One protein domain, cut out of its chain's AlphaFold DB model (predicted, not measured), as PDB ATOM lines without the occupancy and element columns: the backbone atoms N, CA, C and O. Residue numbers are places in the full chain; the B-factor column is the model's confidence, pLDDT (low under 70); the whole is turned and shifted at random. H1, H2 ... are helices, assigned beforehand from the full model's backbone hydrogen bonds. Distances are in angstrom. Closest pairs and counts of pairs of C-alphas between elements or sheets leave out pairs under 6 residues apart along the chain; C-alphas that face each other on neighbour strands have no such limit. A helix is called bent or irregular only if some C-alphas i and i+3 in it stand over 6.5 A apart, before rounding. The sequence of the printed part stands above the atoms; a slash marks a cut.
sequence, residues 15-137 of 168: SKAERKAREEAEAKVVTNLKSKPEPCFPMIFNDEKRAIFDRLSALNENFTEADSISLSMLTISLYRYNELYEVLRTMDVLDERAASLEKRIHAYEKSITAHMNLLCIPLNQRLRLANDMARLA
ATOM      1  N   SER A  15      74.668  80.934 132.324       72.88
ATOM      2  CA  SER A  15      75.056  80.101 133.472       72.88
ATOM      3  C   SER A  15      76.280  80.702 134.184       72.88
ATOM      4  O   SER A  15      77.059  81.434 133.571       72.88
ATOM      5  N   LYS A  16      76.488  80.391 135.475       74.38
ATOM      6  CA  LYS A  16      77.661  80.887 136.230       74.38
ATOM      7  C   LYS A  16      78.988  80.529 135.546       74.38
ATOM      8  O   LYS A  16      79.888  81.362 135.503       74.38
ATOM      9  N   ALA A  17      79.091  79.323 134.988       69.50
ATOM     10  CA  ALA A  17      80.282  78.866 134.275       69.50
ATOM     11  C   ALA A  17      80.488  79.619 132.950       69.50
ATOM     12  O   ALA A  17      81.601  80.033 132.639       69.50
ATOM     13  N   GLU A  18      79.407  79.856 132.201       63.69
ATOM     14  CA  GLU A  18      79.455  80.586 130.931       63.69
ATOM     15  C   GLU A  18      79.826  82.058 131.138       63.69
ATOM     16  O   GLU A  18      80.597  82.630 130.369       63.69
ATOM     17  N   ARG A  19      79.315  82.662 132.214       73.56
ATOM     18  CA  ARG A  19      79.647  84.031 132.600       73.56
ATOM     19  C   ARG A  19      81.123  84.168 132.970       73.56
ATOM     20  O   ARG A  19      81.787  85.036 132.419       73.56
ATOM     21  N   LYS A  20      81.648  83.264 133.804       73.56
ATOM     22  CA  LYS A  20      83.058  83.271 134.215       73.56
ATOM     23  C   LYS A  20      84.011  83.080 133.030       73.56
ATOM     24  O   LYS A  20      84.977  83.819 132.907       73.56
ATOM     25  N   ALA A  21      83.709  82.155 132.116       68.44
ATOM     26  CA  ALA A  21      84.528  81.933 130.922       68.44
ATOM     27  C   ALA A  21      84.563  83.159 129.989       68.44
ATOM     28  O   ALA A  21      85.606  83.482 129.422       68.44
ATOM     29  N   ARG A  22      83.436  83.869 129.841       67.75
ATOM     30  CA  ARG A  22      83.389  85.104 129.044       67.75
ATOM     31  C   ARG A  22      84.048  86.285 129.744       67.75
ATOM     32  O   ARG A  22      84.711  87.055 129.066       67.75
ATOM     33  N   GLU A  23      83.916  86.405 131.063       73.06
ATOM     34  CA  GLU A  23      84.640  87.404 131.861       73.06
ATOM     35  C   GLU A  23      86.158  87.162 131.801       73.06
ATOM     36  O   GLU A  23      86.909  88.113 131.639       73.06
ATOM     37  N   GLU A  24      86.625  85.908 131.833       69.50
ATOM     38  CA  GLU A  24      88.042  85.557 131.650       69.50
ATOM     39  C   GLU A  24      88.547  85.864 130.228       69.50
ATOM     40  O   GLU A  24      89.673  86.332 130.055       69.50
ATOM     41  N   ALA A  25      87.727  85.639 129.197       65.38
ATOM     42  CA  ALA A  25      88.070  85.984 127.817       65.38
ATOM     43  C   ALA A  25      88.071  87.505 127.576       65.38
ATOM     44  O   ALA A  25      88.992  88.025 126.948       65.38
ATOM     45  N   GLU A  26      87.080  88.229 128.107       65.19
ATOM     46  CA  GLU A  26      87.023  89.696 128.091       65.19
ATOM     47  C   GLU A  26      88.215  90.268 128.872       65.19
ATOM     48  O   GLU A  26      88.899  91.157 128.374       65.19
ATOM     49  N   ALA A  27      88.559  89.676 130.020       64.50
ATOM     50  CA  ALA A  27      89.742  90.035 130.788       64.50
ATOM     51  C   ALA A  27      91.028  89.825 129.990       64.50
ATOM     52  O   ALA A  27      91.846  90.726 130.005       64.50
ATOM     53  N   LYS A  28      91.203  88.725 129.242       62.06
ATOM     54  CA  LYS A  28      92.391  88.520 128.386       62.06
ATOM     55  C   LYS A  28      92.533  89.591 127.302       62.06
ATOM     56  O   LYS A  28      93.636  90.072 127.054       62.06
ATOM     57  N   VAL A  29      91.422  89.998 126.687       59.34
ATOM     58  CA  VAL A  29      91.412  91.107 125.720       59.34
ATOM     59  C   VAL A  29      91.765  92.424 126.405       59.34
ATOM     60  O   VAL A  29      92.582  93.175 125.888       59.34
ATOM     61  N   VAL A  30      91.196  92.679 127.584       57.47
ATOM     62  CA  VAL A  30      91.419  93.906 128.360       57.47
ATOM     63  C   VAL A  30      92.814  93.954 128.995       57.47
ATOM     64  O   VAL A  30      93.397  95.025 129.109       57.47
ATOM     65  N   THR A  31      93.404  92.825 129.387       52.47
ATOM     66  CA  THR A  31      94.774  92.760 129.915       52.47
ATOM     67  C   THR A  31      95.810  92.904 128.816       52.47
ATOM     68  O   THR A  31      96.842  93.515 129.070       52.47
ATOM     69  N   ASN A  32      95.529  92.427 127.599       53.12
ATOM     70  CA  ASN A  32      96.389  92.705 126.448       53.12
ATOM     71  C   ASN A  32      96.444  94.208 126.124       53.12
ATOM     72  O   ASN A  32      97.468  94.654 125.630       53.12
ATOM     73  N   LEU A  33      95.432  95.011 126.495       56.97
ATOM     74  CA  LEU A  33      95.479  96.483 126.390       56.97
ATOM     75  C   LEU A  33      96.512  97.144 127.326       56.97
ATOM     76  O   LEU A  33      96.714  98.350 127.238       56.97
ATOM     77  N   LYS A  34      97.132  96.409 128.263       59.56
ATOM     78  CA  LYS A  34      98.102  96.994 129.205       59.56
ATOM     79  C   LYS A  34      99.531  97.043 128.671       59.56
ATOM     80  O   LYS A  34     100.293  97.878 129.157       59.56
ATOM     81  N   SER A  35      99.918  96.172 127.735       70.69
ATOM     82  CA  SER A  35     101.259  96.237 127.147       70.69
ATOM     83  C   SER A  35     101.275  97.280 126.038       70.69
ATOM     84  O   SER A  35     100.438  97.255 125.140       70.69
ATOM     85  N   LYS A  36     102.196  98.241 126.125       80.50
ATOM     86  CA  LYS A  36     102.357  99.264 125.090       80.50
ATOM     87  C   LYS A  36     103.179  98.694 123.934       80.50
ATOM     88  O   LYS A  36     104.089  97.907 124.186       80.50
ATOM     89  N   PRO A  37     102.885  99.080 122.686       85.00
ATOM     90  CA  PRO A  37     103.689  98.659 121.554       85.00
ATOM     91  C   PRO A  37     105.101  99.248 121.654       85.00
ATOM     92  O   PRO A  37     105.270 100.429 121.956       85.00
ATOM     93  N   GLU A  38     106.104  98.435 121.334       86.94
ATOM     94  CA  GLU A  38     107.510  98.837 121.263       86.94
ATOM     95  C   GLU A  38     108.089  98.521 119.874       86.94
ATOM     96  O   GLU A  38     107.664  97.557 119.232       86.94
ATOM     97  N   PRO A  39     109.065  99.295 119.368       88.00
ATOM     98  CA  PRO A  39     109.653  99.035 118.058       88.00
ATOM     99  C   PRO A  39     110.367  97.676 118.001       88.00
ATOM    100  O   PRO A  39     111.322  97.439 118.739       88.00
ATOM    101  N   CYS A  40     109.989  96.804 117.062       83.25
ATOM    102  CA  CYS A  40     110.572  95.457 116.947       83.25
ATOM    103  C   CYS A  40     112.001  95.434 116.374       83.25
ATOM    104  O   CYS A  40     112.679  94.412 116.449       83.25
ATOM    105  N   PHE A  41     112.472  96.549 115.803       80.81
ATOM    106  CA  PHE A  41     113.799  96.661 115.182       80.81
ATOM    107  C   PHE A  41     114.523  97.938 115.630       80.81
ATOM    108  O   PHE A  41     114.797  98.820 114.810       80.81
ATOM    109  N   PRO A  42     114.854  98.075 116.926       75.75
ATOM    110  CA  PRO A  42     115.333  99.334 117.493       75.75
ATOM    111  C   PRO A  42     116.631  99.844 116.849       75.75
ATOM    112  O   PRO A  42     116.850 101.051 116.817       75.75
ATOM    113  N   MET A  43     117.460  98.959 116.285       79.75
ATOM    114  CA  MET A  43     118.705  99.341 115.601       79.75
ATOM    115  C   MET A  43     118.487 100.039 114.249       79.75
ATOM    116  O   MET A  43     119.362 100.757 113.782       79.75
ATOM    117  N   ILE A  44     117.327  99.843 113.615       78.88
ATOM    118  CA  ILE A  44     116.983 100.456 112.316       78.88
ATOM    119  C   ILE A  44     116.229 101.787 112.530       78.88
ATOM    120  O   ILE A  44     116.053 102.588 111.605       78.88
ATOM    121  N   PHE A  45     115.794 102.043 113.765       85.75
ATOM    122  CA  PHE A  45     115.028 103.216 114.166       85.75
ATOM    123  C   PHE A  45     115.944 104.378 114.557       85.75
ATOM    124  O   PHE A  45     116.425 104.458 115.689       85.75
ATOM    125  N   ASN A  46     116.133 105.299 113.610       88.31
ATOM    126  CA  ASN A  46     116.640 106.644 113.888       88.31
ATOM    127  C   ASN A  46     115.570 107.496 114.598       88.31
ATOM    128  O   ASN A  46     114.401 107.106 114.672       88.31
ATOM    129  N   ASP A  47     115.967 108.669 115.088       89.69
ATOM    130  CA  ASP A  47     115.091 109.562 115.862       89.69
ATOM    131  C   ASP A  47     113.829 109.970 115.089       89.69
ATOM    132  O   ASP A  47     112.735 110.004 115.648       89.69
ATOM    133  N   GLU A  48     113.942 110.174 113.774       90.19
ATOM    134  CA  GLU A  48     112.799 110.495 112.914       90.19
ATOM    135  C   GLU A  48     111.787 109.346 112.826       90.19
ATOM    136  O   GLU A  48     110.582 109.564 112.961       90.19
ATOM    137  N   LYS A  49     112.254 108.100 112.658       92.44
ATOM    138  CA  LYS A  49     111.371 106.924 112.682       92.44
ATOM    139  C   LYS A  49     110.735 106.748 114.057       92.44
ATOM    140  O   LYS A  49     109.554 106.429 114.121       92.44
ATOM    141  N   ARG A  50     111.468 106.989 115.149       91.94
ATOM    142  CA  ARG A  50     110.890 106.946 116.507       91.94
ATOM    143  C   ARG A  50     109.768 107.966 116.655       91.94
ATOM    144  O   ARG A  50     108.671 107.590 117.039       91.94
ATOM    145  N   ALA A  51     109.986 109.203 116.212       92.56
ATOM    146  CA  ALA A  51     108.955 110.235 116.247       92.56
ATOM    147  C   ALA A  51     107.701 109.860 115.432       92.56
ATOM    148  O   ALA A  51     106.584 110.171 115.848       92.56
ATOM    149  N   ILE A  52     107.856 109.191 114.283       92.19
ATOM    150  CA  ILE A  52     106.717 108.681 113.500       92.19
ATOM    151  C   ILE A  52     105.996 107.562 114.265       92.19
ATOM    152  O   ILE A  52     104.771 107.594 114.365       92.19
ATOM    153  N   PHE A  53     106.728 106.606 114.836       93.44
ATOM    154  CA  PHE A  53     106.149 105.498 115.603       93.44
ATOM    155  C   PHE A  53     105.401 105.972 116.846       93.44
ATOM    156  O   PHE A  53     104.289 105.516 117.103       93.44
ATOM    157  N   ASP A  54     105.965 106.920 117.587       91.75
ATOM    158  CA  ASP A  54     105.342 107.479 118.785       91.75
ATOM    159  C   ASP A  54     104.042 108.209 118.431       91.75
ATOM    160  O   ASP A  54     103.026 108.045 119.104       91.75
ATOM    161  N   ARG A  55     104.019 108.942 117.308       90.81
ATOM    162  CA  ARG A  55     102.777 109.540 116.797       90.81
ATOM    163  C   ARG A  55     101.755 108.478 116.409       90.81
ATOM    164  O   ARG A  55     100.594 108.621 116.768       90.81
ATOM    165  N   LEU A  56     102.163 107.435 115.684       89.62
ATOM    166  CA  LEU A  56     101.259 106.371 115.237       89.62
ATOM    167  C   LEU A  56     100.690 105.572 116.411       89.62
ATOM    168  O   LEU A  56      99.496 105.286 116.426       89.62
ATOM    169  N   SER A  57     101.515 105.245 117.403       88.38
ATOM    170  CA  SER A  57     101.072 104.539 118.607       88.38
ATOM    171  C   SER A  57     100.112 105.391 119.446       88.38
ATOM    172  O   SER A  57      99.140 104.861 119.978       88.38
ATOM    173  N   ALA A  58     100.300 106.715 119.477       86.88
ATOM    174  CA  ALA A  58      99.391 107.643 120.150       86.88
ATOM    175  C   ALA A  58      98.021 107.802 119.458       86.88
ATOM    176  O   ALA A  58      97.083 108.283 120.093       86.88
ATOM    177  N   LEU A  59      97.861 107.401 118.188       83.94
ATOM    178  CA  LEU A  59      96.572 107.504 117.482       83.94
ATOM    179  C   LEU A  59      95.506 106.548 118.030       83.94
ATOM    180  O   LEU A  59      94.315 106.779 117.819       83.94
ATOM    181  N   ASN A  60      95.907 105.460 118.690       79.44
ATOM    182  CA  ASN A  60      94.976 104.491 119.247       79.44
ATOM    183  C   ASN A  60      95.530 103.895 120.543       79.44
ATOM    184  O   ASN A  60      96.451 103.084 120.531       79.44
ATOM    185  N   GLU A  61      94.880 104.234 121.654       73.81
ATOM    186  CA  GLU A  61      95.216 103.733 122.991       73.81
ATOM    187  C   GLU A  61      95.080 102.207 123.122       73.81
ATOM    188  O   GLU A  61      95.606 101.621 124.062       73.81
ATOM    189  N   ASN A  62      94.390 101.550 122.182       73.69
ATOM    190  CA  ASN A  62      94.200 100.101 122.181       73.69
ATOM    191  C   ASN A  62      95.306  99.332 121.450       73.69
ATOM    192  O   ASN A  62      95.160  98.120 121.260       73.69
ATOM    193  N   PHE A  63      96.350 100.005 120.962       80.94
ATOM    194  CA  PHE A  63      97.497  99.297 120.412       80.94
ATOM    195  C   PHE A  63      98.263  98.579 121.514       80.94
ATOM    196  O   PHE A  63      98.458  99.100 122.608       80.94
ATOM    197  N   THR A  64      98.687  97.364 121.191       80.69
ATOM    198  CA  THR A  64      99.328  96.436 122.124       80.69
ATOM    199  C   THR A  64     100.651  95.937 121.557       80.69
ATOM    200  O   THR A  64     100.950  96.182 120.388       80.69
ATOM    201  N   GLU A  65     101.421  95.161 122.320       80.62
ATOM    202  CA  GLU A  65     102.624  94.493 121.788       80.62
ATOM    203  C   GLU A  65     102.367  93.651 120.527       80.62
ATOM    204  O   GLU A  65     103.243  93.527 119.674       80.62
ATOM    205  N   ALA A  66     101.161  93.099 120.365       78.81
ATOM    206  CA  ALA A  66     100.803  92.348 119.163       78.81
ATOM    207  C   ALA A  66     100.785  93.235 117.902       78.81
ATOM    208  O   ALA A  66     101.012  92.753 116.792       78.81
ATOM    209  N   ASP A  67     100.542  94.536 118.072       84.19
ATOM    210  CA  ASP A  67     100.513  95.522 116.997       84.19
ATOM    211  C   ASP A  67     101.919  96.100 116.700       84.19
ATOM    212  O   ASP A  67     102.116  96.721 115.653       84.19
ATOM    213  N   SER A  68     102.917  95.856 117.565       87.50
ATOM    214  CA  SER A  68     104.289  96.389 117.472       87.50
ATOM    215  C   SER A  68     104.963  96.147 116.123       87.50
ATOM    216  O   SER A  68     105.574  97.060 115.562       87.50
ATOM    217  N   ILE A  69     104.844  94.936 115.568       89.19
ATOM    218  CA  ILE A  69     105.452  94.584 114.275       89.19
ATOM    219  C   ILE A  69     104.809  95.409 113.161       89.19
ATOM    220  O   ILE A  69     105.506  96.032 112.360       89.19
ATOM    221  N   SER A  70     103.477  95.450 113.132       88.62
ATOM    222  CA  SER A  70     102.719  96.186 112.120       88.62
ATOM    223  C   SER A  70     102.981  97.691 112.204       88.62
ATOM    224  O   SER A  70     103.202  98.319 111.171       88.62
ATOM    225  N   LEU A  71     103.047  98.261 113.414       90.62
ATOM    226  CA  LEU A  71     103.418  99.663 113.642       90.62
ATOM    227  C   LEU A  71     104.864  99.954 113.223       90.62
ATOM    228  O   LEU A  71     105.135 100.982 112.598       90.62
ATOM    229  N   SER A  72     105.790  99.039 113.515       92.12
ATOM    230  CA  SER A  72     107.199  99.185 113.143       92.12
ATOM    231  C   SER A  72     107.375  99.191 111.625       92.12
ATOM    232  O   SER A  72     108.045 100.066 111.078       92.12
ATOM    233  N   MET A  73     106.735  98.247 110.930       91.94
ATOM    234  CA  MET A  73     106.808  98.145 109.471       91.94
ATOM    235  C   MET A  73     106.097  99.312 108.787       91.94
ATOM    236  O   MET A  73     106.643  99.885 107.847       91.94
ATOM    237  N   LEU A  74     104.933  99.730 109.298       93.00
ATOM    238  CA  LEU A  74     104.235 100.923 108.818       93.00
ATOM    239  C   LEU A  74     105.124 102.167 108.927       93.00
ATOM    240  O   LEU A  74     105.244 102.926 107.969       93.00
ATOM    241  N   THR A  75     105.791 102.341 110.068       94.19
ATOM    242  CA  THR A  75     106.711 103.457 110.300       94.19
ATOM    243  C   THR A  75     107.863 103.463 109.298       94.19
ATOM    244  O   THR A  75     108.159 104.497 108.699       94.19
ATOM    245  N   ILE A  76     108.507 102.309 109.085       93.56
ATOM    246  CA  ILE A  76     109.615 102.181 108.131       93.56
ATOM    247  C   ILE A  76     109.136 102.501 106.711       93.56
ATOM    248  O   ILE A  76     109.795 103.269 106.009       93.56
ATOM    249  N   SER A  77     107.995 101.949 106.295       93.69
ATOM    250  CA  SER A  77     107.443 102.173 104.958       93.69
ATOM    251  C   SER A  77     107.044 103.632 104.734       93.69
ATOM    252  O   SER A  77     107.359 104.171 103.678       93.69
ATOM    253  N   LEU A  78     106.441 104.304 105.723       93.81
ATOM    254  CA  LEU A  78     106.110 105.736 105.650       93.81
ATOM    255  C   LEU A  78     107.355 106.614 105.552       93.81
ATOM    256  O   LEU A  78     107.419 107.515 104.719       93.81
ATOM    257  N   TYR A  79     108.360 106.333 106.379       94.69
ATOM    258  CA  TYR A  79     109.622 107.060 106.344       94.69
ATOM    259  C   TYR A  79     110.287 106.947 104.962       94.69
ATOM    260  O   TYR A  79     110.639 107.954 104.354       94.69
ATOM    261  N   ARG A  80     110.403 105.721 104.432       92.56
ATOM    262  CA  ARG A  80     111.002 105.475 103.109       92.56
ATOM    263  C   ARG A  80     110.177 106.060 101.971       92.56
ATOM    264  O   ARG A  80     110.758 106.534 101.001       92.56
ATOM    265  N   TYR A  81     108.853 106.030 102.087       94.56
ATOM    266  CA  TYR A  81     107.959 106.669 101.131       94.56
ATOM    267  C   TYR A  81     108.247 108.170 101.042       94.56
ATOM    268  O   TYR A  81     108.509 108.658  99.949       94.56
ATOM    269  N   ASN A  82     108.291 108.870 102.180       93.19
ATOM    270  CA  ASN A  82     108.551 110.311 102.214       93.19
ATOM    271  C   ASN A  82     109.939 110.660 101.658       93.19
ATOM    272  O   ASN A  82     110.044 111.559 100.829       93.19
ATOM    273  N   GLU A  83     110.988 109.923 102.048       93.19
ATOM    274  CA  GLU A  83     112.340 110.137 101.507       93.19
ATOM    275  C   GLU A  83     112.367 110.008  99.980       93.19
ATOM    276  O   GLU A  83     112.920 110.859  99.288       93.19
ATOM    277  N   LEU A  84     111.768 108.943  99.440       92.50
ATOM    278  CA  LEU A  84     111.743 108.731  97.996       92.50
ATOM    279  C   LEU A  84     110.891 109.789  97.294       92.50
ATOM    280  O   LEU A  84     111.284 110.273  96.237       92.50
ATOM    281  N   TYR A  85     109.763 110.179  97.877       92.25
ATOM    282  CA  TYR A  85     108.874 111.171  97.287       92.25
ATOM    283  C   TYR A  85     109.543 112.548  97.153       92.25
ATOM    284  O   TYR A  85     109.445 113.175  96.099       92.25
ATOM    285  N   GLU A  86     110.293 112.992  98.165       92.75
ATOM    286  CA  GLU A  86     111.058 114.248  98.092       92.75
ATOM    287  C   GLU A  86     112.157 114.197  97.018       92.75
ATOM    288  O   GLU A  86     112.356 115.153  96.263       92.75
ATOM    289  N   VAL A  87     112.837 113.056  96.878       91.50
ATOM    290  CA  VAL A  87     113.830 112.866  95.810       91.50
ATOM    291  C   VAL A  87     113.161 112.858  94.430       91.50
ATOM    292  O   VAL A  87     113.676 113.480  93.506       91.50
ATOM    293  N   LEU A  88     111.998 112.216  94.275       90.62
ATOM    294  CA  LEU A  88     111.248 112.228  93.013       90.62
ATOM    295  C   LEU A  88     110.854 113.650  92.612       90.62
ATOM    296  O   LEU A  88     110.993 114.029  91.455       90.62
ATOM    297  N   ARG A  89     110.395 114.447  93.579       89.06
ATOM    298  CA  ARG A  89     109.934 115.820  93.358       89.06
ATOM    299  C   ARG A  89     111.038 116.761  92.872       89.06
ATOM    300  O   ARG A  89     110.740 117.770  92.237       89.06
ATOM    301  N   THR A  90     112.290 116.458  93.202       90.19
ATOM    302  CA  THR A  90     113.461 117.259  92.813       90.19
ATOM    303  C   THR A  90     114.147 116.751  91.543       90.19
ATOM    304  O   THR A  90     115.022 117.438  91.019       90.19
ATOM    305  N   MET A  91     113.754 115.578  91.035       88.25
ATOM    306  CA  MET A  91     114.253 115.036  89.774       88.25
ATOM    307  C   MET A  91     113.590 115.693  88.561       88.25
ATOM    308  O   MET A  91     112.471 116.201  88.626       88.25
ATOM    309  N   ASP A  92     114.300 115.655  87.434       85.75
ATOM    310  CA  ASP A  92     113.741 116.047  86.145       85.75
ATOM    311  C   ASP A  92     112.685 115.027  85.692       85.75
ATOM    312  O   ASP A  92     112.844 113.818  85.867       85.75
ATOM    313  N   VAL A  93     111.614 115.523  85.075       79.19
ATOM    314  CA  VAL A  93     110.461 114.728  84.619       79.19
ATOM    315  C   VAL A  93     110.874 113.701  83.561       79.19
ATOM    316  O   VAL A  93     110.235 112.661  83.419       79.19
ATOM    317  N   LEU A  94     111.947 113.984  82.822       83.44
ATOM    318  CA  LEU A  94     112.472 113.121  81.765       83.44
ATOM    319  C   LEU A  94     113.592 112.179  82.240       83.44
ATOM    320  O   LEU A  94     114.136 111.437  81.423       83.44
ATOM    321  N   ASP A  95     113.951 112.181  83.531       86.69
ATOM    322  CA  ASP A  95     114.972 111.266  84.054       86.69
ATOM    323  C   ASP A  95     114.436 109.825  84.061       86.69
ATOM    324  O   ASP A  95     113.479 109.490  84.760       86.69
ATOM    325  N   GLU A  96     115.082 108.925  83.319       83.94
ATOM    326  CA  GLU A  96     114.699 107.508  83.247       83.94
ATOM    327  C   GLU A  96     114.723 106.805  84.617       83.94
ATOM    328  O   GLU A  96     114.020 105.813  84.842       83.94
ATOM    329  N   ARG A  97     115.505 107.323  85.575       87.12
ATOM    330  CA  ARG A  97     115.561 106.796  86.946       87.12
ATOM    331  C   ARG A  97     114.290 107.100  87.737       87.12
ATOM    332  O   ARG A  97     113.987 106.343  88.667       87.12
ATOM    333  N   ALA A  98     113.526 108.125  87.351       86.62
ATOM    334  CA  ALA A  98     112.258 108.482  87.984       86.62
ATOM    335  C   ALA A  98     111.271 107.307  87.939       86.62
ATOM    336  O   ALA A  98     110.724 106.924  88.972       86.62
ATOM    337  N   ALA A  99     111.164 106.620  86.797       87.25
ATOM    338  CA  ALA A  99     110.273 105.469  86.633       87.25
ATOM    339  C   ALA A  99     110.604 104.298  87.582       87.25
ATOM    340  O   ALA A  99     109.720 103.581  88.055       87.25
ATOM    341  N   SER A 100     111.889 104.071  87.877       89.31
ATOM    342  CA  SER A 100     112.309 103.058  88.859       89.31
ATOM    343  C   SER A 100     111.923 103.467  90.282       89.31
ATOM    344  O   SER A 100     111.481 102.644  91.090       89.31
ATOM    345  N   LEU A 101     112.056 104.756  90.585       90.00
ATOM    346  CA  LEU A 101     111.760 105.304  91.895       90.00
ATOM    347  C   LEU A 101     110.247 105.338  92.174       90.00
ATOM    348  O   LEU A 101     109.827 104.916  93.250       90.00
ATOM    349  N   GLU A 102     109.426 105.680  91.181       90.50
ATOM    350  CA  GLU A 102     107.961 105.569  91.228       90.50
ATOM    351  C   GLU A 102     107.490 104.137  91.513       90.50
ATOM    352  O   GLU A 102     106.632 103.917  92.369       90.50
ATOM    353  N   LYS A 103     108.098 103.126  90.873       92.50
ATOM    354  CA  LYS A 103     107.788 101.712  91.160       92.50
ATOM    355  C   LYS A 103     108.065 101.351  92.619       92.50
ATOM    356  O   LYS A 103     107.287 100.616  93.228       92.50
ATOM    357  N   ARG A 104     109.163 101.860  93.189       92.44
ATOM    358  CA  ARG A 104     109.503 101.650  94.607       92.44
ATOM    359  C   ARG A 104     108.525 102.371  95.530       92.44
ATOM    360  O   ARG A 104     108.075 101.762  96.496       92.44
ATOM    361  N   ILE A 105     108.161 103.616  95.217       93.00
ATOM    362  CA  ILE A 105     107.136 104.381  95.944       93.00
ATOM    363  C   ILE A 105     105.821 103.597  95.972       93.00
ATOM    364  O   ILE A 105     105.285 103.342  97.049       93.00
ATOM    365  N   HIS A 106     105.366 103.103  94.822       93.69
ATOM    366  CA  HIS A 106     104.135 102.326  94.730       93.69
ATOM    367  C   HIS A 106     104.193 101.000  95.516       93.69
ATOM    368  O   HIS A 106     103.197 100.549  96.088       93.69
ATOM    369  N   ALA A 107     105.364 100.361  95.596       94.06
ATOM    370  CA  ALA A 107     105.555  99.193  96.457       94.06
ATOM    371  C   ALA A 107     105.408  99.548  97.949       94.06
ATOM    372  O   ALA A 107     104.774  98.799  98.699       94.06
ATOM    373  N   TYR A 108     105.933 100.702  98.378       94.50
ATOM    374  CA  TYR A 108     105.742 101.186  99.746       94.50
ATOM    375  C   TYR A 108     104.288 101.584 100.027       94.50
ATOM    376  O   TYR A 108     103.800 101.252 101.101       94.50
ATOM    377  N   GLU A 109     103.548 102.166  99.077       92.38
ATOM    378  CA  GLU A 109     102.101 102.426  99.230       92.38
ATOM    379  C   GLU A 109     101.305 101.143  99.490       92.38
ATOM    380  O   GLU A 109     100.440 101.096 100.373       92.38
ATOM    381  N   LYS A 110     101.624 100.068  98.758       94.25
ATOM    382  CA  LYS A 110     101.018  98.750  98.986       94.25
ATOM    383  C   LYS A 110     101.343  98.214 100.377       94.25
ATOM    384  O   LYS A 110     100.446  97.720 101.056       94.25
ATOM    385  N   SER A 111     102.597  98.342 100.818       92.38
ATOM    386  CA  SER A 111     103.012  97.954 102.175       92.38
ATOM    387  C   SER A 111     102.295  98.780 103.249       92.38
ATOM    388  O   SER A 111     101.760  98.202 104.193       92.38
ATOM    389  N   ILE A 112     102.201 100.103 103.082       91.81
ATOM    390  CA  ILE A 112     101.463 101.005 103.979       91.81
ATOM    391  C   ILE A 112     100.008 100.552 104.085       91.81
ATOM    392  O   ILE A 112      99.515 100.337 105.188       91.81
ATOM    393  N   THR A 113      99.342 100.327 102.952       89.44
ATOM    394  CA  THR A 113      97.942  99.879 102.918       89.44
ATOM    395  C   THR A 113      97.765  98.532 103.621       89.44
ATOM    396  O   THR A 113      96.828  98.356 104.399       89.44
ATOM    397  N   ALA A 114      98.677  97.584 103.399       89.00
ATOM    398  CA  ALA A 114      98.637  96.278 104.047       89.00
ATOM    399  C   ALA A 114      98.779  96.386 105.573       89.00
ATOM    400  O   ALA A 114      97.964  95.823 106.305       89.00
ATOM    401  N   HIS A 115      99.768  97.137 106.067       89.12
ATOM    402  CA  HIS A 115      99.982  97.300 107.507       89.12
ATOM    403  C   HIS A 115      98.881  98.133 108.169       89.12
ATOM    404  O   HIS A 115      98.445  97.787 109.263       89.12
ATOM    405  N   MET A 116      98.354  99.152 107.486       86.06
ATOM    406  CA  MET A 116      97.165  99.881 107.932       86.06
ATOM    407  C   MET A 116      95.965  98.944 108.081       86.06
ATOM    408  O   MET A 116      95.324  98.946 109.124       86.06
ATOM    409  N   ASN A 117      95.693  98.083 107.098       83.44
ATOM    410  CA  ASN A 117      94.590  97.121 107.178       83.44
ATOM    411  C   ASN A 117      94.752  96.128 108.338       83.44
ATOM    412  O   ASN A 117      93.764  95.793 108.991       83.44
ATOM    413  N   LEU A 118      95.982  95.688 108.620       80.94
ATOM    414  CA  LEU A 118      96.282  94.819 109.763       80.94
ATOM    415  C   LEU A 118      96.057  95.528 111.105       80.94
ATOM    416  O   LEU A 118      95.537  94.924 112.040       80.94
ATOM    417  N   LEU A 119      96.406  96.813 111.195       79.12
ATOM    418  CA  LEU A 119      96.184  97.638 112.389       79.12
ATOM    419  C   LEU A 119      94.709  98.024 112.564       79.12
ATOM    420  O   LEU A 119      94.239  98.218 113.685       79.12
ATOM    421  N   CYS A 120      93.959  98.082 111.464       70.25
ATOM    422  CA  CYS A 120      92.560  98.484 111.410       70.25
ATOM    423  C   CYS A 120      91.562  97.435 111.917       70.25
ATOM    424  O   CYS A 120      90.376  97.624 111.661       70.25
ATOM    425  N   ILE A 121      91.948  96.376 112.646       65.19
ATOM    426  CA  ILE A 121      90.946  95.507 113.292       65.19
ATOM    427  C   ILE A 121      90.205  96.352 114.337       65.19
ATOM    428  O   ILE A 121      90.766  96.611 115.411       65.19
ATOM    429  N   PRO A 122      88.953  96.780 114.076       60.72
ATOM    430  CA  PRO A 122      88.252  97.681 114.972       60.72
ATOM    431  C   PRO A 122      88.048  96.968 116.305       60.72
ATOM    432  O   PRO A 122      87.797  95.760 116.322       60.72
ATOM    433  N   LEU A 123      88.081  97.697 117.421       56.44
ATOM    434  CA  LEU A 123      87.836  97.144 118.761       56.44
ATOM    435  C   LEU A 123      86.584  96.240 118.798       56.44
ATOM    436  O   LEU A 123      86.593  95.175 119.409       56.44
ATOM    437  N   ASN A 124      85.543  96.595 118.037       54.56
ATOM    438  CA  ASN A 124      84.332  95.788 117.858       54.56
ATOM    439  C   ASN A 124      84.576  94.399 117.237       54.56
ATOM    440  O   ASN A 124      83.928  93.434 117.639       54.56
ATOM    441  N   GLN A 125      85.484  94.269 116.265       63.09
ATOM    442  CA  GLN A 125      85.864  92.963 115.714       63.09
ATOM    443  C   GLN A 125      86.732  92.176 116.697       63.09
ATOM    444  O   GLN A 125      86.500  90.978 116.835       63.09
ATOM    445  N   ARG A 126      87.647  92.833 117.429       64.25
ATOM    446  CA  ARG A 126      88.447  92.183 118.486       64.25
ATOM    447  C   ARG A 126      87.545  91.602 119.586       64.25
ATOM    448  O   ARG A 126      87.674  90.434 119.940       64.25
ATOM    449  N   LEU A 127      86.555  92.372 120.048       60.78
ATOM    450  CA  LEU A 127      85.561  91.931 121.039       60.78
ATOM    451  C   LEU A 127      84.620  90.837 120.510       60.78
ATOM    452  O   LEU A 127      84.201  89.959 121.268       60.78
ATOM    453  N   ARG A 128      84.268  90.871 119.218       66.75
ATOM    454  CA  ARG A 128      83.469  89.810 118.584       66.75
ATOM    455  C   ARG A 128      84.255  88.502 118.503       66.75
ATOM    456  O   ARG A 128      83.759  87.491 118.976       66.75
ATOM    457  N   LEU A 129      85.490  88.554 118.001       66.19
ATOM    458  CA  LEU A 129      86.399  87.405 117.928       66.19
ATOM    459  C   LEU A 129      86.631  86.783 119.306       66.19
ATOM    460  O   LEU A 129      86.565  85.568 119.448       66.19
ATOM    461  N   ALA A 130      86.824  87.603 120.339       66.56
ATOM    462  CA  ALA A 130      86.988  87.110 121.701       66.56
ATOM    463  C   ALA A 130      85.740  86.392 122.240       66.56
ATOM    464  O   ALA A 130      85.856  85.342 122.871       66.56
ATOM    465  N   ASN A 131      84.541  86.917 121.963       68.81
ATOM    466  CA  ASN A 131      83.290  86.238 122.310       68.81
ATOM    467  C   ASN A 131      83.111  84.917 121.545       68.81
ATOM    468  O   ASN A 131      82.626  83.943 122.125       68.81
ATOM    469  N   ASP A 132      83.493  84.880 120.269       73.31
ATOM    470  CA  ASP A 132      83.401  83.680 119.436       73.31
ATOM    471  C   ASP A 132      84.396  82.603 119.908       73.31
ATOM    472  O   ASP A 132      84.005  81.449 120.078       73.31
ATOM    473  N   MET A 133      85.633  82.976 120.259       69.56
ATOM    474  CA  MET A 133      86.600  82.054 120.875       69.56
ATOM    475  C   MET A 133      86.121  81.518 122.228       69.56
ATOM    476  O   MET A 133      86.283  80.334 122.517       69.56
ATOM    477  N   ALA A 134      85.496  82.360 123.057       68.31
ATOM    478  CA  ALA A 134      84.948  81.918 124.336       68.31
ATOM    479  C   ALA A 134      83.838  80.871 124.151       68.31
ATOM    480  O   ALA A 134      83.769  79.912 124.916       68.31
ATOM    481  N   ARG A 135      82.980  81.028 123.131       72.69
ATOM    482  CA  ARG A 135      81.960  80.024 122.793       72.69
ATOM    483  C   ARG A 135      82.578  78.701 122.360       72.69
ATOM    484  O   ARG A 135      82.162  77.676 122.887       72.69
ATOM    485  N   LEU A 136      83.572  78.736 121.471       67.44
ATOM    486  CA  LEU A 136      84.262  77.531 121.004       67.44
ATOM    487  C   LEU A 136      84.905  76.768 122.165       67.44
ATOM    488  O   LEU A 136      84.645  75.583 122.324       67.44
ATOM    489  N   ALA A 137      85.617  77.455 123.060       69.62
ATOM    490  CA  ALA A 137      86.228  76.819 124.231       69.62
ATOM    491  C   ALA A 137      85.198  76.181 125.188       69.62
ATOM    492  O   ALA A 137      85.490  75.201 125.874       69.62
TER     493      ALA A 137
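What this domain is: This is residues 15 to 137 of the 168 residues of an uncharacterized protein of Bacillus megaterium (UniProt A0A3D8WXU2). A long helical hairpin, H3 and H4, makes one end of a rod, with short H2 packed on H3. At the other end H1 and H5 pack on each other. The 123 printed residues have five named helices, H1 to H5 in order, and no named strand: all helix, loose, radius of gyration of the C-alphas 19.7 A, spans 72 by 26 by 20 A.

Where its parts are: Find C-alpha 16 at (77.661, 80.887, 136.230); from there H1, residues 16 to 32, runs 24.2 A. Next come H2, residues 47 to 58, 16.4 A; H3, residues 65 to 90, 38.4 A, irregular, with C-alphas 66 and 69 7.1 A apart; and H4, residues 96 to 119, 35.9 A. H5, residues 123 to 137, 21.1 A, ends at (86.228, 76.819, 124.231).

How they stand to each other: H1 touches H5, closest C-alphas Arg 22 and Ala 134, 5.9 A, at a steep 43 degrees, opposite ways. H3 touches H2 with residues 71 to 79 alone, closest C-alphas Thr 75 and Phe 53, 5.7 A. The hairpin H3 and H4 has a shallow tilt of 24 degrees, closest C-alphas Ser 70 and His 115, 5.5 A. Every O i to N i+4 pair is within hydrogen-bond range in H1, H2 and H5; 20 of 22 in H3, 19 of 20 in H4.

The domain as a whole: The farthest C-alphas, Lys 16 and Leu 94, are 72.2 A apart. The printed part has no cut; the link H1 to H2 is long. pLDDT is under 70 in 30 residues, among them 24 to 34 and 121 to 131.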